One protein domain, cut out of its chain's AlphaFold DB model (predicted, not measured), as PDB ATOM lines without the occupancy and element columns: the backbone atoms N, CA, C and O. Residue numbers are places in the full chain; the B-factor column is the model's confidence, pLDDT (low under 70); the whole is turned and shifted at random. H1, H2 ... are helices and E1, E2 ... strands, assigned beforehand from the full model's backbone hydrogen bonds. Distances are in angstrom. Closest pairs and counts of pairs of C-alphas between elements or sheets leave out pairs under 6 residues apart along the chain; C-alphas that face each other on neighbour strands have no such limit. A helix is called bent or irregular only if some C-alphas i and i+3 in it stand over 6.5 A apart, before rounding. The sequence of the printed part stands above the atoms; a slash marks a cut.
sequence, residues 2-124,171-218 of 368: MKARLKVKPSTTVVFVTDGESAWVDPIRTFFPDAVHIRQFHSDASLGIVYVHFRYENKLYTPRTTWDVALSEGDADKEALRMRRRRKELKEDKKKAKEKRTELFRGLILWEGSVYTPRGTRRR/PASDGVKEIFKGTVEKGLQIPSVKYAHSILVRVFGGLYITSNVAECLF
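AT A GLANCE: This is residues 2 to 124 and 171 to 218 of the 368 residues of an uncharacterized protein of Thermoplasmata archaeon (UniProt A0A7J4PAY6). A twisted sheet of six strands has the helix H4 across one face, with the short H3 near it, while H1 covers the E1, E2 end of the opposite face. The long helix H2 lies off the sheet on two long links, and residues 85 to 98, of which 85 to 95 belong to H2, stick out as a free arm; residues 4 to 11 also stand free. The printed part has 171 residues, with elements in the order E1 H1 E2 E3 E4 H2 E5 E6 H3 H4, and the mixed sheet runs E1 E2 E3 E4 E5 E6. The class is mixed, helices and strands, with under half of the residues in named elements. The whole is compact, with a radius of gyration of the C-alphas of 16.7 A and spans of 53 by 41 by 31 A.

IN THESE COORDINATES: E1, residues 15 to 19, begins at C-alpha 15 (59.044, 69.306, 48.253). H1 is residues 22 to 31, 15.5 A long, and irregular, but only just: C-alphas 23 and 26 are 6.9 A apart. E2 is residues 36 to 40, E3 49 to 56, 21.5 A, and E4 59 to 66, 22.7 A. H2, residues 78 to 95, measures 26.0 A. E5 is residues 108 to 112, E6 177 to 182 and H3 184 to 187. H4, residues 191 to 204, measures 19.6 A and ends at C-alpha 204 (67.742, 75.188, 42.476).

HOW THE PARTS SIT: E1 and E2 are parallel, with N 16 and O 36 2.8 A apart; E1, H1, E2 form a strand-helix-strand unit, two parallel neighbour strands with a helix between, its crossover right-handed. E2 E3 E4 form a meander, each strand the antiparallel neighbour of the one before, with two hairpins; N 37 and O 53 are 2.8 A apart, N 50 and O 65 2.9 A. E4 and E5 are antiparallel, N 64 to O 109 2.8 A, as are E5 and E6, N 110 to O 180 2.8 A. H1 is on the sheet over E2, along the strands, at a height of 9.5 A; C-alphas 28 and 37 are their closest, 7.6 A. On the opposite face H4, height 8.9 A, runs across the strands, only just, at 61 degrees to E2 on the local plane; its closest C-alpha pair with E3 is Ser 192 and Tyr 56, 6.1 A. H3, on the same face as H4, is over E5, only just, with 3 C-alphas falling on it. H2 is not on the sheet, and is apart from H4. In H2 and H4 every O i to N i+4 pair is within hydrogen-bond range, in H1 4 of 6; H3 is too short for one.

THE WHOLE: The farthest C-alphas, those of Ala 4 and Lys 96, are 54.3 A apart. Residues 125 to 170 are not printed, and C-alphas 124 and 171 are 19.2 A apart across the cut. The links E4 to H2 and H2 to E5 are long. The mean pLDDT of the printed part is 73.8; residues under 70 include 2 to 10, 89 to 105, 171 to 175 and 210 to 218.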
ATOM      1  N   MET A   2      42.999  60.618  48.388       49.56
ATOM      2  CA  MET A   2      44.051  61.003  47.418       49.56
ATOM      3  C   MET A   2      45.506  60.802  47.869       49.56
ATOM      4  O   MET A   2      46.346  60.399  47.072       49.56
ATOM      5  N   LYS A   3      45.812  61.043  49.152       51.25
ATOM      6  CA  LYS A   3      47.167  60.868  49.711       51.25
ATOM      7  C   LYS A   3      47.679  59.426  49.571       51.25
ATOM      8  O   LYS A   3      48.846  59.235  49.274       51.25
ATOM      9  N   ALA A   4      46.793  58.434  49.694       54.09
ATOM     10  CA  ALA A   4      47.124  57.018  49.512       54.09
ATOM     11  C   ALA A   4      47.453  56.648  48.051       54.09
ATOM     12  O   ALA A   4      48.071  55.619  47.803       54.09
ATOM     13  N   ARG A   5      47.063  57.488  47.079       52.31
ATOM     14  CA  ARG A   5      47.370  57.288  45.651       52.31
ATOM     15  C   ARG A   5      48.738  57.843  45.250       52.31
ATOM     16  O   ARG A   5      49.287  57.442  44.226       52.31
ATOM     17  N   LEU A   6      49.321  58.728  46.060       56.84
ATOM     18  CA  LEU A   6      50.717  59.138  45.932       56.84
ATOM     19  C   LEU A   6      51.611  57.975  46.381       56.84
ATOM     20  O   LEU A   6      51.971  57.865  47.550       56.84
ATOM     21  N   LYS A   7      51.963  57.091  45.442       58.19
ATOM     22  CA  LYS A   7      52.963  56.035  45.656       58.19
ATOM     23  C   LYS A   7      54.347  56.672  45.785       58.19
ATOM     24  O   LYS A   7      55.085  56.797  44.812       58.19
ATOM     25  N   VAL A   8      54.671  57.133  46.985       60.50
ATOM     26  CA  VAL A   8      55.959  57.743  47.318       60.50
ATOM     27  C   VAL A   8      56.723  56.749  48.186       60.50
ATOM     28  O   VAL A   8      56.171  56.242  49.161       60.50
ATOM     29  N   LYS A   9      57.975  56.427  47.828       68.69
ATOM     30  CA  LYS A   9      58.799  55.540  48.664       68.69
ATOM     31  C   LYS A   9      58.954  56.177  50.053       68.69
ATOM     32  O   LYS A   9      59.159  57.393  50.093       68.69
ATOM     33  N   PRO A  10      58.932  55.404  51.154       61.16
ATOM     34  CA  PRO A  10      58.978  55.945  52.517       61.16
ATOM     35  C   PRO A  10      60.135  56.920  52.790       61.16
ATOM     36  O   PRO A  10      59.988  57.840  53.583       61.16
ATOM     37  N   SER A  11      61.267  56.766  52.097       70.06
ATOM     38  CA  SER A  11      62.457  57.617  52.223       70.06
ATOM     39  C   SER A  11      62.450  58.885  51.355       70.06
ATOM     40  O   SER A  11      63.439  59.615  51.321       70.06
ATOM     41  N   THR A  12      61.376  59.159  50.610       73.69
ATOM     42  CA  THR A  12      61.347  60.287  49.665       73.69
ATOM     43  C   THR A  12      60.898  61.569  50.356       73.69
ATOM     44  O   THR A  12      59.769  61.669  50.833       73.69
ATOM     45  N   THR A  13      61.738  62.602  50.319       77.56
ATOM     46  CA  THR A  13      61.356  63.948  50.760       77.56
ATOM     47  C   THR A  13      60.422  64.600  49.742       77.56
ATOM     48  O   THR A  13      60.788  64.815  48.585       77.56
ATOM     49  N   VAL A  14      59.212  64.956  50.171       79.12
ATOM     50  CA  VAL A  14      58.262  65.708  49.342       79.12
ATOM     51  C   VAL A  14      58.569  67.199  49.454       79.12
ATOM     52  O   VAL A  14      58.618  67.741  50.557       79.12
ATOM     53  N   VAL A  15      58.751  67.868  48.314       78.56
ATOM     54  CA  VAL A  15      59.044  69.306  48.253       78.56
ATOM     55  C   VAL A  15      57.924  70.044  47.525       78.56
ATOM     56  O   VAL A  15      57.545  69.674  46.411       78.56
ATOM     57  N   PHE A  16      57.415  71.108  48.139       80.06
ATOM     58  CA  PHE A  16      56.480  72.052  47.530       80.06
ATOM     59  C   PHE A  16      57.185  73.377  47.269       80.06
ATOM     60  O   PHE A  16      57.824  73.919  48.164       80.06
ATOM     61  N   VAL A  17      57.020  73.929  46.068       79.06
ATOM     62  CA  VAL A  17      57.507  75.265  45.708       79.06
ATOM     63  C   VAL A  17      56.297  76.116  45.352       79.06
ATOM     64  O   VAL A  17      55.553  75.781  44.432       79.06
ATOM     65  N   THR A  18      56.067  77.197  46.093       78.12
ATOM     66  CA  THR A  18      54.926  78.093  45.871       78.12
ATOM     67  C   THR A  18      55.356  79.554  45.906       78.12
ATOM     68  O   THR A  18      56.449  79.905  46.351       78.12
ATOM     69  N   ASP A  19      54.449  80.438  45.500       78.12
ATOM     70  CA  ASP A  19      54.599  81.851  45.819       78.12
ATOM     71  C   ASP A  19      54.417  82.099  47.324       78.12
ATOM     72  O   ASP A  19      54.009  81.237  48.107       78.12
ATOM     73  N   GLY A  20      54.718  83.328  47.720       75.38
ATOM     74  CA  GLY A  20      54.671  83.809  49.088       75.38
ATOM     75  C   GLY A  20      53.265  83.968  49.663       75.38
ATOM     76  O   GLY A  20      53.127  84.562  50.730       75.38
ATOM     77  N   GLU A  21      52.211  83.471  49.015       74.81
ATOM     78  CA  GLU A  21      50.863  83.526  49.580       74.81
ATOM     79  C   GLU A  21      50.784  82.636  50.833       74.81
ATOM     80  O   GLU A  21      51.309  81.523  50.866       74.81
ATOM     81  N   SER A  22      50.180  83.141  51.911       75.88
ATOM     82  CA  SER A  22      50.075  82.398  53.175       75.88
ATOM     83  C   SER A  22      49.098  81.226  53.097       75.88
ATOM     84  O   SER A  22      49.212  80.292  53.883       75.88
ATOM     85  N   ALA A  23      48.182  81.247  52.125       69.69
ATOM     86  CA  ALA A  23      47.150  80.235  51.935       69.69
ATOM     87  C   ALA A  23      47.692  78.815  51.686       69.69
ATOM     88  O   ALA A  23      46.949  77.856  51.859       69.69
ATOM     89  N   TRP A  24      48.965  78.685  51.301       74.00
ATOM     90  CA  TRP A  24      49.629  77.405  51.051       74.00
ATOM     91  C   TRP A  24      50.143  76.708  52.312       74.00
ATOM     92  O   TRP A  24      50.257  75.487  52.316       74.00
ATOM     93  N   VAL A  25      50.471  77.465  53.362       76.38
ATOM     94  CA  VAL A  25      51.255  76.954  54.499       76.38
ATOM     95  C   VAL A  25      50.481  75.895  55.282       76.38
ATOM     96  O   VAL A  25      50.961  74.774  55.433       76.38
ATOM     97  N   ASP A  26      49.277  76.231  55.750       75.06
ATOM     98  CA  ASP A  26      48.485  75.309  56.570       75.06
ATOM     99  C   ASP A  26      48.039  74.063  55.793       75.06
ATOM    100  O   ASP A  26      48.261  72.967  56.300       75.06
ATOM    101  N   PRO A  27      47.515  74.165  54.553       68.75
ATOM    102  CA  PRO A  27      47.093  72.982  53.803       68.75
ATOM    103  C   PRO A  27      48.234  72.008  53.520       68.75
ATOM    104  O   PRO A  27      48.062  70.797  53.655       68.75
ATOM    105  N   ILE A  28      49.419  72.514  53.152       73.00
ATOM    106  CA  ILE A  28      50.586  71.654  52.921       73.00
ATOM    107  C   ILE A  28      50.986  70.968  54.223       73.00
ATOM    108  O   ILE A  28      51.199  69.761  54.214       73.00
ATOM    109  N   ARG A  29      51.023  71.698  55.342       75.94
ATOM    110  CA  ARG A  29      51.395  71.135  56.645       75.94
ATOM    111  C   ARG A  29      50.395  70.087  57.139       75.94
ATOM    112  O   ARG A  29      50.811  69.061  57.662       75.94
ATOM    113  N   THR A  30      49.096  70.313  56.956       70.81
ATOM    114  CA  THR A  30      48.049  69.352  57.338       70.81
ATOM    115  C   THR A  30      48.148  68.068  56.512       70.81
ATOM    116  O   THR A  30      48.047  66.964  57.045       70.81
ATOM    117  N   PHE A  31      48.388  68.187  55.203       66.88
ATOM    118  CA  PHE A  31      48.406  67.035  54.297       66.88
ATOM    119  C   PHE A  31      49.735  66.288  54.294       66.88
ATOM    120  O   PHE A  31      49.758  65.054  54.234       66.88
ATOM    121  N   PHE A  32      50.834  67.026  54.366       74.12
ATOM    122  CA  PHE A  32      52.203  66.541  54.298       74.12
ATOM    123  C   PHE A  32      53.020  67.173  55.433       74.12
ATOM    124  O   PHE A  32      53.802  68.092  55.190       74.12
ATOM    125  N   PRO A  33      52.850  66.688  56.676       77.88
ATOM    126  CA  PRO A  33      53.496  67.281  57.851       77.88
ATOM    127  C   PRO A  33      55.029  67.283  57.774       77.88
ATOM    128  O   PRO A  33      55.661  68.177  58.336       77.88
ATOM    129  N   ASP A  34      55.609  66.334  57.036       80.12
ATOM    130  CA  ASP A  34      57.058  66.186  56.857       80.12
ATOM    131  C   ASP A  34      57.570  66.762  55.527       80.12
ATOM    132  O   ASP A  34      58.747  66.618  55.191       80.12
ATOM    133  N   ALA A  35      56.705  67.406  54.734       84.62
ATOM    134  CA  ALA A  35      57.140  68.031  53.494       84.62
ATOM    135  C   ALA A  35      57.975  69.288  53.747       84.62
ATOM    136  O   ALA A  35      57.780  70.031  54.711       84.62
ATOM    137  N   VAL A  36      58.867  69.562  52.799       87.06
ATOM    138  CA  VAL A  36      59.610  70.817  52.736       87.06
ATOM    139  C   VAL A  36      58.863  71.779  51.828       87.06
ATOM    140  O   VAL A  36      58.655  71.508  50.648       87.06
ATOM    141  N   HIS A  37      58.444  72.916  52.368       89.19
ATOM    142  CA  HIS A  37      57.674  73.918  51.641       89.19
ATOM    143  C   HIS A  37      58.484  75.195  51.442       89.19
ATOM    144  O   HIS A  37      58.742  75.946  52.375       89.19
ATOM    145  N   ILE A  38      58.870  75.450  50.199       89.00
ATOM    146  CA  ILE A  38      59.660  76.595  49.766       89.00
ATOM    147  C   ILE A  38      58.701  77.658  49.227       89.00
ATOM    148  O   ILE A  38      57.970  77.430  48.265       89.00
ATOM    149  N   ARG A  39      58.707  78.836  49.847       88.88
ATOM    150  CA  ARG A  39      57.866  79.979  49.489       88.88
ATOM    151  C   ARG A  39      58.711  81.119  48.977       88.88
ATOM    152  O   ARG A  39      59.589  81.618  49.681       88.88
ATOM    153  N   GLN A  40      58.379  81.583  47.784       85.75
ATOM    154  CA  GLN A  40      59.071  82.680  47.137       85.75
ATOM    155  C   GLN A  40      58.218  83.949  47.111       85.75
ATOM    156  O   GLN A  40      57.095  83.966  46.610       85.75
ATOM    157  N   PHE A  41      58.760  85.058  47.603       82.62
ATOM    158  CA  PHE A  41      58.045  86.328  47.630       82.62
ATOM    159  C   PHE A  41      58.415  87.225  46.441       82.62
ATOM    160  O   PHE A  41      59.587  87.506  46.179       82.62
ATOM    161  N   HIS A  42      57.381  87.713  45.749       75.62
ATOM    162  CA  HIS A  42      57.503  88.551  44.548       75.62
ATOM    163  C   HIS A  42      56.995  89.983  44.740       75.62
ATOM    164  O   HIS A  42      57.080  90.789  43.818       75.62
ATOM    165  N   SER A  43      56.445  90.312  45.914       70.00
ATOM    166  CA  SER A  43      55.915  91.655  46.154       70.00
ATOM    167  C   SER A  43      57.037  92.690  46.175       70.00
ATOM    168  O   SER A  43      58.144  92.406  46.624       70.00
ATOM    169  N   ASP A  44      56.727  93.920  45.786       65.62
ATOM    170  CA  ASP A  44      57.652  95.056  45.812       65.62
ATOM    171  C   ASP A  44      58.403  95.244  47.143       65.62
ATOM    172  O   ASP A  44      59.538  95.725  47.165       65.62
ATOM    173  N   ALA A  45      57.759  94.883  48.255       65.94
ATOM    174  CA  ALA A  45      58.320  94.992  49.595       65.94
ATOM    175  C   ALA A  45      59.182  93.781  49.985       65.94
ATOM    176  O   ALA A  45      60.040  93.904  50.853       65.94
ATOM    177  N   SER A  46      58.995  92.616  49.369       71.81
ATOM    178  CA  SER A  46      59.622  91.350  49.780       71.81
ATOM    179  C   SER A  46      60.271  90.577  48.631       71.81
ATOM    180  O   SER A  46      60.553  89.390  48.773       71.81
ATOM    181  N   LEU A  47      60.520  91.244  47.506       75.31
ATOM    182  CA  LEU A  47      61.063  90.636  46.301       75.31
ATOM    183  C   LEU A  47      62.397  89.942  46.587       75.31
ATOM    184  O   LEU A  47      63.331  90.551  47.112       75.31
ATOM    185  N   GLY A  48      62.476  88.668  46.206       76.19
ATOM    186  CA  GLY A  48      63.683  87.855  46.351       76.19
ATOM    187  C   GLY A  48      63.886  87.275  47.747       76.19
ATOM    188  O   GLY A  48      64.921  86.662  47.995       76.19
ATOM    189  N   ILE A  49      62.916  87.432  48.651       86.06
ATOM    190  CA  ILE A  49      62.886  86.687  49.910       86.06
ATOM    191  C   ILE A  49      62.368  85.277  49.640       86.06
ATOM    192  O   ILE A  49      61.375  85.097  48.931       86.06
ATOM    193  N   VAL A  50      63.021  84.296  50.258       89.06
ATOM    194  CA  VAL A  50      62.602  82.897  50.261       89.06
ATOM    195  C   VAL A  50      62.448  82.429  51.699       89.06
ATOM    196  O   VAL A  50      63.342  82.645  52.521       89.06
ATOM    197  N   TYR A  51      61.309  81.815  52.000       92.12
ATOM    198  CA  TYR A  51      61.070  81.096  53.249       92.12
ATOM    199  C   TYR A  51      61.044  79.604  52.953       92.12
ATOM    200  O   TYR A  51      60.480  79.195  51.942       92.12
ATOM    201  N   VAL A  52      61.615  78.795  53.837       93.00
ATOM    202  CA  VAL A  52      61.506  77.337  53.751       93.00
ATOM    203  C   VAL A  52      60.866  76.844  55.034       93.00
ATOM    204  O   VAL A  52      61.408  77.088  56.095       93.00
ATOM    205  N   HIS A  53      59.722  76.178  54.965       92.06
ATOM    206  CA  HIS A  53      59.096  75.525  56.112       92.06
ATOM    207  C   HIS A  53      59.431  74.038  56.070       92.06
ATOM    208  O   HIS A  53      59.204  73.397  55.045       92.06
ATOM    209  N   PHE A  54      59.980  73.488  57.150       91.94
ATOM    210  CA  PHE A  54      60.311  72.062  57.220       91.94
ATOM    211  C   PHE A  54      60.399  71.568  58.660       91.94
ATOM    212  O   PHE A  54      60.650  72.344  59.586       91.94
ATOM    213  N   ARG A  55      60.229  70.255  58.833       88.44
ATOM    214  CA  ARG A  55      60.457  69.562  60.099       88.44
ATOM    215  C   ARG A  55      61.878  68.992  60.127       88.44
ATOM    216  O   ARG A  55      62.329  68.411  59.146       88.44
ATOM    217  N   TYR A  56      62.577  69.175  61.239       89.88
ATOM    218  CA  TYR A  56      63.896  68.599  61.504       89.88
ATOM    219  C   TYR A  56      63.951  68.227  62.984       89.88
ATOM    220  O   TYR A  56      63.548  69.034  63.818       89.88
ATOM    221  N   GLU A  57      64.349  66.993  63.307       88.62
ATOM    222  CA  GLU A  57      64.363  66.477  64.691       88.62
ATOM    223  C   GLU A  57      63.045  66.756  65.447       88.62
ATOM    224  O   GLU A  57      63.019  67.271  66.561       88.62
ATOM    225  N   ASN A  58      61.910  66.463  64.801       85.12
ATOM    226  CA  ASN A  58      60.554  66.689  65.320       85.12
ATOM    227  C   ASN A  58      60.156  68.141  65.627       85.12
ATOM    228  O   ASN A  58      59.053  68.382  66.123       85.12
ATOM    229  N   LYS A  59      60.983  69.115  65.256       88.94
ATOM    230  CA  LYS A  59      60.693  70.540  65.406       88.94
ATOM    231  C   LYS A  59      60.463  71.191  64.058       88.94
ATOM    232  O   LYS A  59      61.055  70.814  63.049       88.94
ATOM    233  N   LEU A  60      59.564  72.166  64.041       89.06
ATOM    234  CA  LEU A  60      59.261  72.942  62.848       89.06
ATOM    235  C   LEU A  60      60.204  74.136  62.784       89.06
ATOM    236  O   LEU A  60      60.339  74.865  63.763       89.06
ATOM    237  N   TYR A  61      60.809  74.365  61.628       92.50
ATOM    238  CA  TYR A  61      61.701  75.492  61.408       92.50
ATOM    239  C   TYR A  61      61.274  76.302  60.194       92.50
ATOM    240  O   TYR A  61      60.711  75.778  59.229       92.50
ATOM    241  N   THR A  62      61.587  77.596  60.246       93.81
ATOM    242  CA  THR A  62      61.499  78.483  59.091       93.81
ATOM    243  C   THR A  62      62.771  79.316  58.963       93.81
ATOM    244  O   THR A  62      62.902  80.325  59.653       93.81
ATOM    245  N   PRO A  63      63.730  78.957  58.098       93.56
ATOM    246  CA  PRO A  63      64.757  79.871  57.652       93.56
ATOM    247  C   PRO A  63      64.209  80.823  56.595       93.56
ATOM    248  O   PRO A  63      63.475  80.450  55.673       93.56
ATOM    249  N   ARG A  64      64.649  82.068  56.708       91.81
ATOM    250  CA  ARG A  64      64.554  83.092  55.685       91.81
ATOM    251  C   ARG A  64      65.919  83.297  55.075       91.81
ATOM    252  O   ARG A  64      66.883  83.587  55.780       91.81
ATOM    253  N   THR A  65      65.947  83.284  53.753       89.94
ATOM    254  CA  THR A  65      67.131  83.572  52.951       89.94
ATOM    255  C   THR A  65      66.760  84.398  51.719       89.94
ATOM    256  O   THR A  65      65.602  84.798  51.540       89.94
ATOM    257  N   THR A  66      67.747  84.709  50.892       87.69
ATOM    258  CA  THR A  66      67.567  85.347  49.595       87.69
ATOM    259  C   THR A  66      67.517  84.305  48.479       87.69
ATOM    260  O   THR A  66      68.053  83.204  48.576       87.69
ATOM    261  N   TRP A  67      66.849  84.661  47.388       84.81
ATOM    262  CA  TRP A  67      66.641  83.844  46.188       84.81
ATOM    263  C   TRP A  67      67.912  83.359  45.461       84.81
ATOM    264  O   TRP A  67      67.812  82.643  44.470       84.81
ATOM    265  N   ASP A  68      69.091  83.787  45.901       84.19
ATOM    266  CA  ASP A  68      70.404  83.530  45.316       84.19
ATOM    267  C   ASP A  68      71.309  82.695  46.226       84.19
ATOM    268  O   ASP A  68      72.442  82.417  45.856       84.19
ATOM    269  N   VAL A  69      70.802  82.230  47.371       86.38
ATOM    270  CA  VAL A  69      71.563  81.435  48.355       86.38
ATOM    271  C   VAL A  69      72.139  80.120  47.805       86.38
ATOM    272  O   VAL A  69      73.080  79.579  48.374       86.38
ATOM    273  N   ALA A  70      71.562  79.587  46.726       84.94
ATOM    274  CA  ALA A  70      72.006  78.361  46.058       84.94
ATOM    275  C   ALA A  70      72.585  78.637  44.656       84.94
ATOM    276  O   ALA A  70      72.861  77.714  43.902       84.94
ATOM    277  N   LEU A  71      72.754  79.909  44.276       82.25
ATOM    278  CA  LEU A  71      73.116  80.289  42.908       82.25
ATOM    279  C   LEU A  71      74.552  79.888  42.535       82.25
ATOM    280  O   LEU A  71      74.825  79.617  41.363       82.25
ATOM    281  N   SER A  72      75.460  79.919  43.513       81.12
ATOM    282  CA  SER A  72      76.865  79.515  43.374       81.12
ATOM    283  C   SER A  72      77.071  78.004  43.440       81.12
ATOM    284  O   SER A  72      78.169  77.542  43.167       81.12
ATOM    285  N   GLU A  73      76.038  77.254  43.813       81.25
ATOM    286  CA  GLU A  73      76.099  75.813  44.036       81.25
ATOM    287  C   GLU A  73      75.501  75.097  42.824       81.25
ATOM    288  O   GLU A  73      74.360  75.377  42.485       81.25
ATOM    289  N   GLY A  74      76.220  74.174  42.185       72.19
ATOM    290  CA  GLY A  74      75.733  73.413  41.021       72.19
ATOM    291  C   GLY A  74      75.878  74.113  39.661       72.19
ATOM    292  O   GLY A  74      76.206  75.299  39.570       72.19
ATOM    293  N   ASP A  75      75.623  73.359  38.589       72.50
ATOM    294  CA  ASP A  75      75.867  73.801  37.215       72.50
ATOM    295  C   ASP A  75      74.706  74.629  36.655       72.50
ATOM    296  O   ASP A  75      73.539  74.236  36.691       72.50
ATOM    297  N   ALA A  76      75.030  75.804  36.117       70.44
ATOM    298  CA  ALA A  76      74.061  76.680  35.474       70.44
ATOM    299  C   ALA A  76      74.061  76.459  33.959       70.44
ATOM    300  O   ALA A  76      75.089  76.637  33.307       70.44
ATOM    301  N   ASP A  77      72.894  76.170  33.385       68.81
ATOM    302  CA  ASP A  77      72.756  76.087  31.931       68.81
ATOM    303  C   ASP A  77      72.909  77.472  31.258       68.81
ATOM    304  O   ASP A  77      72.758  78.530  31.886       68.81
ATOM    305  N   LYS A  78      73.195  77.491  29.952       72.25
ATOM    306  CA  LYS A  78      73.437  78.695  29.139       72.25
ATOM    307  C   LYS A  78      72.304  79.714  29.259       72.25
ATOM    308  O   LYS A  78      72.561  80.918  29.349       72.25
ATOM    309  N   GLU A  79      71.056  79.256  29.311       65.25
ATOM    310  CA  GLU A  79      69.893  80.128  29.489       65.25
ATOM    311  C   GLU A  79      69.850  80.761  30.890       65.25
ATOM    312  O   GLU A  79      69.604  81.964  31.030       65.25
ATOM    313  N   ALA A  80      70.187  79.995  31.932       68.25
ATOM    314  CA  ALA A  80      70.297  80.509  33.292       68.25
ATOM    315  C   ALA A  80      71.403  81.569  33.398       68.25
ATOM    316  O   ALA A  80      71.196  82.628  33.999       68.25
ATOM    317  N   LEU A  81      72.553  81.341  32.756       74.00
ATOM    318  CA  LEU A  81      73.645  82.313  32.663       74.00
ATOM    319  C   LEU A  81      73.223  83.591  31.924       74.00
ATOM    320  O   LEU A  81      73.501  84.697  32.399       74.00
ATOM    321  N   ARG A  82      72.484  83.468  30.813       72.69
ATOM    322  CA  ARG A  82      71.910  84.612  30.083       72.69
ATOM    323  C   ARG A  82      70.959  85.422  30.969       72.69
ATOM    324  O   ARG A  82      71.064  86.647  31.037       72.69
ATOM    325  N   MET A  83      70.072  84.750  31.703       67.00
ATOM    326  CA  MET A  83      69.134  85.394  32.628       67.00
ATOM    327  C   MET A  83      69.840  86.091  33.799       67.00
ATOM    328  O   MET A  83      69.405  87.167  34.222       67.00
ATOM    329  N   ARG A  84      70.949  85.531  34.303       71.94
ATOM    330  CA  ARG A  84      71.796  86.175  35.325       71.94
ATOM    331  C   ARG A  84      72.382  87.494  34.821       71.94
ATOM    332  O   ARG A  84      72.274  88.495  35.530       71.94
ATOM    333  N   ARG A  85      72.942  87.516  33.603       72.31
ATOM    334  CA  ARG A  85      73.513  88.731  32.984       72.31
ATOM    335  C   ARG A  85      72.460  89.830  32.838       72.31
ATOM    336  O   ARG A  85      72.617  90.896  33.427       72.31
ATOM    337  N   ARG A  86      71.307  89.497  32.247       68.62
ATOM    338  CA  ARG A  86      70.171  90.426  32.092       68.62
ATOM    339  C   ARG A  86      69.699  91.021  33.423       68.62
ATOM    340  O   ARG A  86      69.339  92.191  33.510       68.62
ATOM    341  N   ARG A  87      69.674  90.223  34.497       67.19
ATOM    342  CA  ARG A  87      69.286  90.705  35.835       67.19
ATOM    343  C   ARG A  87      70.333  91.612  36.475       67.19
ATOM    344  O   ARG A  87      69.950  92.467  37.274       67.19
ATOM    345  N   LYS A  88      71.618  91.405  36.182       70.38
ATOM    346  CA  LYS A  88      72.705  92.270  36.651       70.38
ATOM    347  C   LYS A  88      72.603  93.649  35.992       70.38
ATOM    348  O   LYS A  88      72.558  94.637  36.715       70.38
ATOM    349  N   GLU A  89      72.400  93.682  34.678       63.47
ATOM    350  CA  GLU A  89      72.171  94.903  33.886       63.47
ATOM    351  C   GLU A  89      70.941  95.680  34.395       63.47
ATOM    352  O   GLU A  89      71.047  96.828  34.818       63.47
ATOM    353  N   LEU A  90      69.791  95.006  34.549       61.03
ATOM    354  CA  LEU A  90      68.571  95.618  35.103       61.03
ATOM    355  C   LEU A  90      68.739  96.157  36.536       61.03
ATOM    356  O   LEU A  90      68.007  97.058  36.957       61.03
ATOM    357  N   LYS A  91      69.637  95.569  37.339       61.94
ATOM    358  CA  LYS A  91      69.943  96.061  38.691       61.94
ATOM    359  C   LYS A  91      70.809  97.316  38.644       61.94
ATOM    360  O   LYS A  91      70.613  98.176  39.502       61.94
ATOM    361  N   GLU A  92      71.729  97.418  37.692       57.56
ATOM    362  CA  GLU A  92      72.570  98.600  37.479       57.56
ATOM    363  C   GLU A  92      71.730  99.787  36.984       57.56
ATOM    364  O   GLU A  92      71.831 100.874  37.558       57.56
ATOM    365  N   ASP A  93      70.770  99.548  36.088       53.09
ATOM    366  CA  ASP A  93      69.808 100.564  35.635       53.09
ATOM    367  C   ASP A  93      68.901 101.058  36.772       53.09
ATOM    368  O   ASP A  93      68.689 102.257  36.960       53.09
ATOM    369  N   LYS A  94      68.408 100.140  37.616       54.81
ATOM    370  CA  LYS A  94      67.580 100.486  38.787       54.81
ATOM    371  C   LYS A  94      68.367 101.147  39.921       54.81
ATOM    372  O   LYS A  94      67.756 101.786  40.780       54.81
ATOM    373  N   LYS A  95      69.698 101.015  39.954       53.56
ATOM    374  CA  LYS A  95      70.562 101.660  40.958       53.56
ATOM    375  C   LYS A  95      70.550 103.184  40.798       53.56
ATOM    376  O   LYS A  95      70.603 103.880  41.808       53.56
ATOM    377  N   LYS A  96      70.335 103.687  39.574       51.31
ATOM    378  CA  LYS A  96      70.148 105.118  39.274       51.31
ATOM    379  C   LYS A  96      68.818 105.699  39.798       51.31
ATOM    380  O   LYS A  96      68.671 106.910  39.844       51.31
ATOM    381  N   ALA A  97      67.875 104.863  40.257       50.78
ATOM    382  CA  ALA A  97      66.546 105.281  40.736       50.78
ATOM    383  C   ALA A  97      66.308 105.078  42.254       50.78
ATOM    384  O   ALA A  97      65.185 105.236  42.746       50.78
ATOM    385  N   LYS A  98      67.323 104.665  43.029       49.38
ATOM    386  CA  LYS A  98      67.133 104.084  44.374       49.38
ATOM    387  C   LYS A  98      67.423 105.056  45.531       49.38
ATOM    388  O   LYS A  98      68.228 104.754  46.400       49.38
ATOM    389  N   GLU A  99      66.690 106.167  45.618       50.94
ATOM    390  CA  GLU A  99      66.767 107.091  46.775       50.94
ATOM    391  C   GLU A  99      65.739 106.817  47.902       50.94
ATOM    392  O   GLU A  99      65.807 107.423  48.972       50.94
ATOM    393  N   LYS A 100      64.771 105.897  47.730       50.78
ATOM    394  CA  LYS A 100      63.556 105.852  48.592       50.78
ATOM    395  C   LYS A 100      63.285 104.567  49.405       50.78
ATOM    396  O   LYS A 100      62.243 104.489  50.062       50.78
ATOM    397  N   ARG A 101      64.158 103.549  49.407       49.88
ATOM    398  CA  ARG A 101      63.890 102.253  50.088       49.88
ATOM    399  C   ARG A 101      65.090 101.769  50.922       49.88
ATOM    400  O   ARG A 101      66.205 101.762  50.412       49.88
ATOM    401  N   THR A 102      64.871 101.352  52.175       53.00
ATOM    402  CA  THR A 102      65.903 100.754  53.055       53.00
ATOM    403  C   THR A 102      66.085  99.273  52.743       53.00
ATOM    404  O   THR A 102      65.099  98.543  52.719       53.00
ATOM    405  N   GLU A 103      67.320  98.825  52.494       52.09
ATOM    406  CA  GLU A 103      67.592  97.450  52.056       52.09
ATOM    407  C   GLU A 103      67.159  96.380  53.069       52.09
ATOM    408  O   GLU A 103      67.256  96.543  54.285       52.09
ATOM    409  N   LEU A 104      66.698  95.259  52.514       61.50
ATOM    410  CA  LEU A 104      66.485  93.995  53.205       61.50
ATOM    411  C   LEU A 104      67.780  93.561  53.900       61.50
ATOM    412  O   LEU A 104      68.846  93.604  53.287       61.50
ATOM    413  N   PHE A 105      67.683  93.051  55.132       69.62
ATOM    414  CA  PHE A 105      68.760  92.242  55.709       69.62
ATOM    415  C   PHE A 105      69.129  91.162  54.681       69.62
ATOM    416  O   PHE A 105      68.232  90.487  54.184       69.62
ATOM    417  N   ARG A 106      70.394  91.029  54.277       72.31
ATOM    418  CA  ARG A 106      70.801  90.045  53.248       72.31
ATOM    419  C   ARG A 106      71.213  88.694  53.826       72.31
ATOM    420  O   ARG A 106      71.380  87.748  53.076       72.31
ATOM    421  N   GLY A 107      71.343  88.611  55.145       81.75
ATOM    422  CA  GLY A 107      71.714  87.385  55.830       81.75
ATOM    423  C   GLY A 107      70.554  86.409  56.024       81.75
ATOM    424  O   GLY A 107      69.440  86.587  55.516       81.75
ATOM    425  N   LEU A 108      70.824  85.390  56.827       90.00
ATOM    426  CA  LEU A 108      69.891  84.335  57.173       90.00
ATOM    427  C   LEU A 108      69.225  84.629  58.518       90.00
ATOM    428  O   LEU A 108      69.874  85.097  59.455       90.00
ATOM    429  N   ILE A 109      67.925  84.360  58.606       91.06
ATOM    430  CA  ILE A 109      67.185  84.373  59.875       91.06
ATOM    431  C   ILE A 109      66.540  83.008  60.050       91.06
ATOM    432  O   ILE A 109      65.981  82.498  59.087       91.06
ATOM    433  N   LEU A 110      66.610  82.427  61.241       92.31
ATOM    434  CA  LEU A 110      66.001  81.142  61.567       92.31
ATOM    435  C   LEU A 110      65.005  81.312  62.710       92.31
ATOM    436  O   LEU A 110      65.343  81.867  63.757       92.31
ATOM    437  N   TRP A 111      63.811  80.760  62.523       92.88
ATOM    438  CA  TRP A 111      62.783  80.667  63.555       92.88
ATOM    439  C   TRP A 111      62.415  79.212  63.860       92.88
ATOM    440  O   TRP A 111      62.392  78.381  62.948       92.88
ATOM    441  N   GLU A 112      62.088  78.930  65.124       89.50
ATOM    442  CA  GLU A 112      61.421  77.698  65.570       89.50
ATOM    443  C   GLU A 112      59.905  77.898  65.444       89.50
ATOM    444  O   GLU A 112      59.303  78.613  66.241       89.50
ATOM    445  N   GLY A 113      59.296  77.313  64.411       85.69
ATOM    446  CA  GLY A 113      57.875  77.414  64.075       85.69
ATOM    447  C   GLY A 113      57.614  77.902  62.646       85.69
ATOM    448  O   GLY A 113      58.521  77.989  61.815       85.69
ATOM    449  N   SER A 114      56.347  78.202  62.338       82.31
ATOM    450  CA  SER A 114      55.912  78.696  61.022       82.31
ATOM    451  C   SER A 114      55.845  80.217  60.978       82.31
ATOM    452  O   SER A 114      55.097  80.829  61.736       82.31
ATOM    453  N   VAL A 115      56.545  80.828  60.021       83.25
ATOM    454  CA  VAL A 115      56.465  82.279  59.786       83.25
ATOM    455  C   VAL A 115      55.726  82.572  58.485       83.25
ATOM    456  O   VAL A 115      56.177  82.238  57.394       83.25
ATOM    457  N   TYR A 116      54.574  83.229  58.571       79.88
ATOM    458  CA  TYR A 116      53.704  83.414  57.403       79.88
ATOM    459  C   TYR A 116      54.077  84.639  56.577       79.88
ATOM    460  O   TYR A 116      54.039  84.583  55.343       79.88
ATOM    461  N   THR A 117      54.427  85.736  57.244       76.19
ATOM    462  CA  THR A 117      54.642  87.039  56.617       76.19
ATOM    463  C   THR A 117      56.130  87.314  56.390       76.19
ATOM    464  O   THR A 117      56.962  87.066  57.271       76.19
ATOM    465  N   PRO A 118      56.504  87.831  55.205       71.25
ATOM    466  CA  PRO A 118      57.883  88.165  54.910       71.25
ATOM    467  C   PRO A 118      58.297  89.406  55.709       71.25
ATOM    468  O   PRO A 118      57.651  90.452  55.620       71.25
ATOM    469  N   ARG A 119      59.413  89.341  56.440       63.00
ATOM    470  CA  ARG A 119      60.050  90.542  57.004       63.00
ATOM    471  C   ARG A 119      60.784  91.292  55.882       63.00
ATOM    472  O   ARG A 119      61.936  90.997  55.574       63.00
ATOM    473  N   GLY A 120      60.056  92.193  55.218       58.12
ATOM    474  CA  GLY A 120      60.480  92.902  54.008       58.12
ATOM    475  C   GLY A 120      61.106  94.296  54.197       58.12
ATOM    476  O   GLY A 120      61.410  94.748  55.299       58.12
ATOM    477  N   THR A 121      61.279  94.968  53.058       50.91
ATOM    478  CA  THR A 121      61.773  96.333  52.816       50.91
ATOM    479  C   THR A 121      60.765  97.360  53.338       50.91
ATOM    480  O   THR A 121      59.565  97.213  53.107       50.91
ATOM    481  N   ARG A 122      61.227  98.442  53.978       52.06
ATOM    482  CA  ARG A 122      60.369  99.572  54.387       52.06
ATOM    483  C   ARG A 122      60.537 100.747  53.414       52.06
ATOM    484  O   ARG A 122      61.640 101.013  52.934       52.06
ATOM    485  N   ARG A 123      59.453 101.484  53.129       43.78
ATOM    486  CA  ARG A 123      59.589 102.847  52.575       43.78
ATOM    487  C   ARG A 123      60.289 103.694  53.638       43.78
ATOM    488  O   ARG A 123      59.911 103.623  54.808       43.78
ATOM    489  N   ARG A 124      61.300 104.482  53.253       44.00
ATOM    490  CA  ARG A 124      61.877 105.484  54.160       44.00
ATOM    491  C   ARG A 124      60.760 106.473  54.501       44.00
ATOM    492  O   ARG A 124      60.304 107.201  53.624       44.00
ATOM    493  N   PRO A 171      52.384  93.233  64.156       30.20
ATOM    494  CA  PRO A 171      53.049  92.621  65.294       30.20
ATOM    495  C   PRO A 171      53.638  91.284  64.845       30.20
ATOM    496  O   PRO A 171      53.136  90.664  63.901       30.20
ATOM    497  N   ALA A 172      54.736  90.877  65.479       37.66
ATOM    498  CA  ALA A 172      55.285  89.543  65.314       37.66
ATOM    499  C   ALA A 172      54.133  88.529  65.336       37.66
ATOM    500  O   ALA A 172      53.313  88.564  66.246       37.66
ATOM    501  N   SER A 173      54.038  87.684  64.309       41.31
ATOM    502  CA  SER A 173      53.159  86.520  64.364       41.31
ATOM    503  C   SER A 173      53.437  85.781  65.674       41.31
ATOM    504  O   SER A 173      54.592  85.423  65.913       41.31
ATOM    505  N   ASP A 174      52.400  85.651  66.495       42.28
ATOM    506  CA  ASP A 174      52.315  84.966  67.786       42.28
ATOM    507  C   ASP A 174      53.484  84.014  68.106       42.28
ATOM    508  O   ASP A 174      53.647  82.975  67.472       42.28
ATOM    509  N   GLY A 175      54.297  84.350  69.114       53.34
ATOM    510  CA  GLY A 175      55.085  83.377  69.891       53.34
ATOM    511  C   GLY A 175      56.245  82.627  69.211       53.34
ATOM    512  O   GLY A 175      56.874  81.799  69.864       53.34
ATOM    513  N   VAL A 176      56.568  82.880  67.939       70.62
ATOM    514  CA  VAL A 176      57.625  82.130  67.228       70.62
ATOM    515  C   VAL A 176      59.028  82.593  67.660       70.62
ATOM    516  O   VAL A 176      59.401  83.751  67.452       70.62
ATOM    517  N   LYS A 177      59.832  81.686  68.231       82.69
ATOM    518  CA  LYS A 177      61.172  81.985  68.769       82.69
ATOM    519  C   LYS A 177      62.197  82.174  67.645       82.69
ATOM    520  O   LYS A 177      62.444  81.262  66.856       82.69
ATOM    521  N   GLU A 178      62.812  83.354  67.575       89.12
ATOM    522  CA  GLU A 178      63.979  83.601  66.715       89.12
ATOM    523  C   GLU A 178      65.206  82.925  67.334       89.12
ATOM    524  O   GLU A 178      65.553  83.191  68.482       89.12
ATOM    525  N   ILE A 179      65.828  82.017  66.583       90.75
ATOM    526  CA  ILE A 179      66.967  81.211  67.046       90.75
ATOM    527  C   ILE A 179      68.279  81.825  66.567       90.75
ATOM    528  O   ILE A 179      69.289  81.781  67.261       90.75
ATOM    529  N   PHE A 180      68.273  82.383  65.356       91.94
ATOM    530  CA  PHE A 180      69.476  82.913  64.735       91.94
ATOM    531  C   PHE A 180      69.155  84.045  63.769       91.94
ATOM    532  O   PHE A 180      68.174  83.991  63.024       91.94
ATOM    533  N   LYS A 181      70.050  85.031  63.728       91.81
ATOM    534  CA  LYS A 181      70.084  86.088  62.724       91.81
ATOM    535  C   LYS A 181      71.531  86.483  62.470       91.81
ATOM    536  O   LYS A 181      72.200  86.999  63.357       91.81
ATOM    537  N   GLY A 182      72.012  86.267  61.253       90.25
ATOM    538  CA  GLY A 182      73.415  86.512  60.927       90.25
ATOM    539  C   GLY A 182      73.726  86.303  59.454       90.25
ATOM    540  O   GLY A 182      72.825  86.294  58.615       90.25
ATOM    541  N   THR A 183      75.006  86.170  59.124       92.31
ATOM    542  CA  THR A 183      75.427  85.903  57.744       92.31
ATOM    543  C   THR A 183      75.011  84.496  57.308       92.31
ATOM    544  O   THR A 183      74.683  83.645  58.141       92.31
ATOM    545  N   VAL A 184      74.981  84.260  55.995       88.75
ATOM    546  CA  VAL A 184      74.588  82.957  55.442       88.75
ATOM    547  C   VAL A 184      75.583  81.882  55.877       88.75
ATOM    548  O   VAL A 184      75.163  80.823  56.325       88.75
ATOM    549  N   GLU A 185      76.880  82.184  55.863       90.69
ATOM    550  CA  GLU A 185      77.963  81.250  56.196       90.69
ATOM    551  C   GLU A 185      77.852  80.761  57.644       90.69
ATOM    552  O   GLU A 185      77.955  79.564  57.906       90.69
ATOM    553  N   LYS A 186      77.574  81.676  58.585       92.81
ATOM    554  CA  LYS A 186      77.327  81.325  59.992       92.81
ATOM    555  C   LYS A 186      76.024  80.545  60.157       92.81
ATOM    556  O   LYS A 186      75.975  79.601  60.936       92.81
ATOM    557  N   GLY A 187      74.980  80.916  59.412       91.12
ATOM    558  CA  GLY A 187      73.703  80.205  59.427       91.12
ATOM    559  C   GLY A 187      73.824  78.758  58.943       91.12
ATOM    560  O   GLY A 187      73.208  77.877  59.527       91.12
ATOM    561  N   LEU A 188      74.653  78.501  57.927       92.50
ATOM    562  CA  LEU A 188      74.898  77.165  57.367       92.50
ATOM    563  C   LEU A 188      75.635  76.212  58.321       92.50
ATOM    564  O   LEU A 188      75.629  75.008  58.082       92.50
ATOM    565  N   GLN A 189      76.221  76.719  59.409       94.31
ATOM    566  CA  GLN A 189      76.769  75.874  60.477       94.31
ATOM    567  C   GLN A 189      75.669  75.240  61.343       94.31
ATOM    568  O   GLN A 189      75.916  74.252  62.028       94.31
ATOM    569  N   ILE A 190      74.441  75.776  61.312       94.50
ATOM    570  CA  ILE A 190      73.306  75.221  62.056       94.50
ATOM    571  C   ILE A 190      72.767  73.993  61.296       94.50
ATOM    572  O   ILE A 190      72.362  74.143  60.139       94.50
ATOM    573  N   PRO A 191      72.680  72.796  61.917       95.44
ATOM    574  CA  PRO A 191      72.299  71.558  61.225       95.44
ATOM    575  C   PRO A 191      70.968  71.632  60.465       95.44
ATOM    576  O   PRO A 191      70.894  71.242  59.300       95.44
ATOM    577  N   SER A 192      69.931  72.213  61.076       93.31
ATOM    578  CA  SER A 192      68.615  72.370  60.442       93.31
ATOM    579  C   SER A 192      68.670  73.280  59.210       93.31
ATOM    580  O   SER A 192      68.051  72.993  58.184       93.31
ATOM    581  N   VAL A 193      69.458  74.356  59.265       94.06
ATOM    582  CA  VAL A 193      69.663  75.265  58.130       94.06
ATOM    583  C   VAL A 193      70.455  74.579  57.024       94.06
ATOM    584  O   VAL A 193      70.079  74.697  55.859       94.06
ATOM    585  N   LYS A 194      71.506  73.831  57.375       94.62
ATOM    586  CA  LYS A 194      72.300  73.041  56.426       94.62
ATOM    587  C   LYS A 194      71.437  72.016  55.691       94.62
ATOM    588  O   LYS A 194      71.529  71.901  54.471       94.62
ATOM    589  N   TYR A 195      70.547  71.328  56.408       92.44
ATOM    590  CA  TYR A 195      69.569  70.415  55.816       92.44
ATOM    591  C   TYR A 195      68.680  71.130  54.788       92.44
ATOM    592  O   TYR A 195      68.624  70.717  53.628       92.44
ATOM    593  N   ALA A 196      68.054  72.249  55.162       91.94
ATOM    594  CA  ALA A 196      67.208  73.013  54.247       91.94
ATOM    595  C   ALA A 196      67.975  73.561  53.035       91.94
ATOM    596  O   ALA A 196      67.475  73.508  51.911       91.94
ATOM    597  N   HIS A 197      69.196  74.058  53.244       92.31
ATOM    598  CA  HIS A 197      70.060  74.543  52.169       92.31
ATOM    599  C   HIS A 197      70.437  73.424  51.199       92.31
ATOM    600  O   HIS A 197      70.321  73.625  49.997       92.31
ATOM    601  N   SER A 198      70.743  72.218  51.687       89.00
ATOM    602  CA  SER A 198      71.031  71.068  50.816       89.00
ATOM    603  C   SER A 198      69.866  70.727  49.876       89.00
ATOM    604  O   SER A 198      70.080  70.370  48.718       89.00
ATOM    605  N   ILE A 199      68.621  70.905  50.332       87.06
ATOM    606  CA  ILE A 199      67.425  70.729  49.500       87.06
ATOM    607  C   ILE A 199      67.312  71.864  48.483       87.06
ATOM    608  O   ILE A 199      67.040  71.603  47.314       87.06
ATOM    609  N   LEU A 200      67.559  73.111  48.893       85.31
ATOM    610  CA  LEU A 200      67.583  74.247  47.968       85.31
ATOM    611  C   LEU A 200      68.636  74.068  46.871       85.31
ATOM    612  O   LEU A 200      68.329  74.345  45.720       85.31
ATOM    613  N   VAL A 201      69.826  73.566  47.198       84.69
ATOM    614  CA  VAL A 201      70.881  73.260  46.219       84.69
ATOM    615  C   VAL A 201      70.453  72.134  45.280       84.69
ATOM    616  O   VAL A 201      70.605  72.257  44.072       84.69
ATOM    617  N   ARG A 202      69.841  71.060  45.791       80.06
ATOM    618  CA  ARG A 202      69.342  69.968  44.935       80.06
ATOM    619  C   ARG A 202      68.233  70.406  43.975       80.06
ATOM    620  O   ARG A 202      68.125  69.849  42.891       80.06
ATOM    621  N   VAL A 203      67.390  71.357  44.382       76.62
ATOM    622  CA  VAL A 203      66.239  71.812  43.582       76.62
ATOM    623  C   VAL A 203      66.594  72.992  42.668       76.62
ATOM    624  O   VAL A 203      66.068  73.086  41.563       76.62
ATOM    625  N   PHE A 204      67.457  73.902  43.124       79.81
ATOM    626  CA  PHE A 204      67.742  75.188  42.476       79.81
ATOM    627  C   PHE A 204      69.231  75.477  42.290       79.81
ATOM    628  O   PHE A 204      69.579  76.614  41.978       79.81
ATOM    629  N   GLY A 205      70.114  74.501  42.492       79.00
ATOM    630  CA  GLY A 205      71.536  74.670  42.216       79.00
ATOM    631  C   GLY A 205      71.750  75.206  40.798       79.00
ATOM    632  O   GLY A 205      71.066  74.800  39.862       79.00
ATOM    633  N   GLY A 206      72.606  76.212  40.651       75.44
ATOM    634  CA  GLY A 206      72.857  76.865  39.375       75.44
ATOM    635  C   GLY A 206      71.727  77.802  38.930       75.44
ATOM    636  O   GLY A 206      71.830  78.442  37.878       75.44
ATOM    637  N   LEU A 207      70.678  78.004  39.731       76.56
ATOM    638  CA  LEU A 207      69.505  78.800  39.374       76.56
ATOM    639  C   LEU A 207      69.160  79.819  40.467       76.56
ATOM    640  O   LEU A 207      69.371  79.614  41.659       76.56
ATOM    641  N   TYR A 208      68.564  80.948  40.072       73.94
ATOM    642  CA  TYR A 208      67.822  81.739  41.056       73.94
ATOM    643  C   TYR A 208      66.591  80.937  41.476       73.94
ATOM    644  O   TYR A 208      65.911  80.385  40.602       73.94
ATOM    645  N   ILE A 209      66.233  80.985  42.764       71.75
ATOM    646  CA  ILE A 209      64.972  80.477  43.341       71.75
ATOM    647  C   ILE A 209      63.816  81.402  42.912       71.75
ATOM    648  O   ILE A 209      63.162  82.056  43.713       71.75
ATOM    649  N   THR A 210      63.691  81.558  41.601       65.44
ATOM    650  CA  THR A 210      62.721  82.321  40.803       65.44
ATOM    651  C   THR A 210      62.489  81.660  39.460       65.44
ATOM    652  O   THR A 210      61.510  81.959  38.789       65.44
ATOM    653  N   SER A 211      63.468  80.867  39.020       54.06
ATOM    654  CA  SER A 211      63.455  80.100  37.786       54.06
ATOM    655  C   SER A 211      62.594  78.889  38.108       54.06
ATOM    656  O   SER A 211      63.083  77.854  38.548       54.06
ATOM    657  N   ASN A 212      61.282  79.108  38.109       53.06
ATOM    658  CA  ASN A 212      60.311  78.158  38.606       53.06
ATOM    659  C   ASN A 212      60.182  77.020  37.579       53.06
ATOM    660  O   ASN A 212      59.273  77.013  36.760       53.06
ATOM    661  N   VAL A 213      61.109  76.056  37.622       44.59
ATOM    662  CA  VAL A 213      61.083  74.839  36.784       44.59
ATOM    663  C   VAL A 213      59.738  74.104  36.941       44.59
ATOM    664  O   VAL A 213      59.264  73.441  36.022       44.59
ATOM    665  N   ALA A 214      59.061  74.286  38.083       39.81
ATOM    666  CA  ALA A 214      57.741  73.733  38.367       39.81
ATOM    667  C   ALA A 214      56.555  74.547  37.803       39.81
ATOM    668  O   ALA A 214      55.450  74.008  37.718       39.81
ATOM    669  N   GLU A 215      56.737  75.804  37.380       41.88
ATOM    670  CA  GLU A 215      55.662  76.623  36.785       41.88
ATOM    671  C   GLU A 215      55.193  76.046  35.447       41.88
ATOM    672  O   GLU A 215      53.997  76.052  35.148       41.88
ATOM    673  N   CYS A 216      56.129  75.462  34.693       39.72
ATOM    674  CA  CYS A 216      55.858  74.729  33.459       39.72
ATOM    675  C   CYS A 216      55.075  73.429  33.700       39.72
ATOM    676  O   CYS A 216      54.410  72.943  32.792       39.72
ATOM    677  N   LEU A 217      55.134  72.868  34.915       36.75
ATOM    678  CA  LEU A 217      54.519  71.580  35.242       36.75
ATOM    679  C   LEU A 217      53.094  71.719  35.806       36.75
ATOM    680  O   LEU A 217      52.294  70.804  35.632       36.75
ATOM    681  N   PHE A 218      52.756  72.836  36.469       46.88
ATOM    682  CA  PHE A 218      51.455  73.020  37.135       46.88
ATOM    683  C   PHE A 218      50.957  74.480  37.110       46.88
ATOM    684  O   PHE A 218      50.981  75.189  38.119       46.88
TER     685      PHE A 218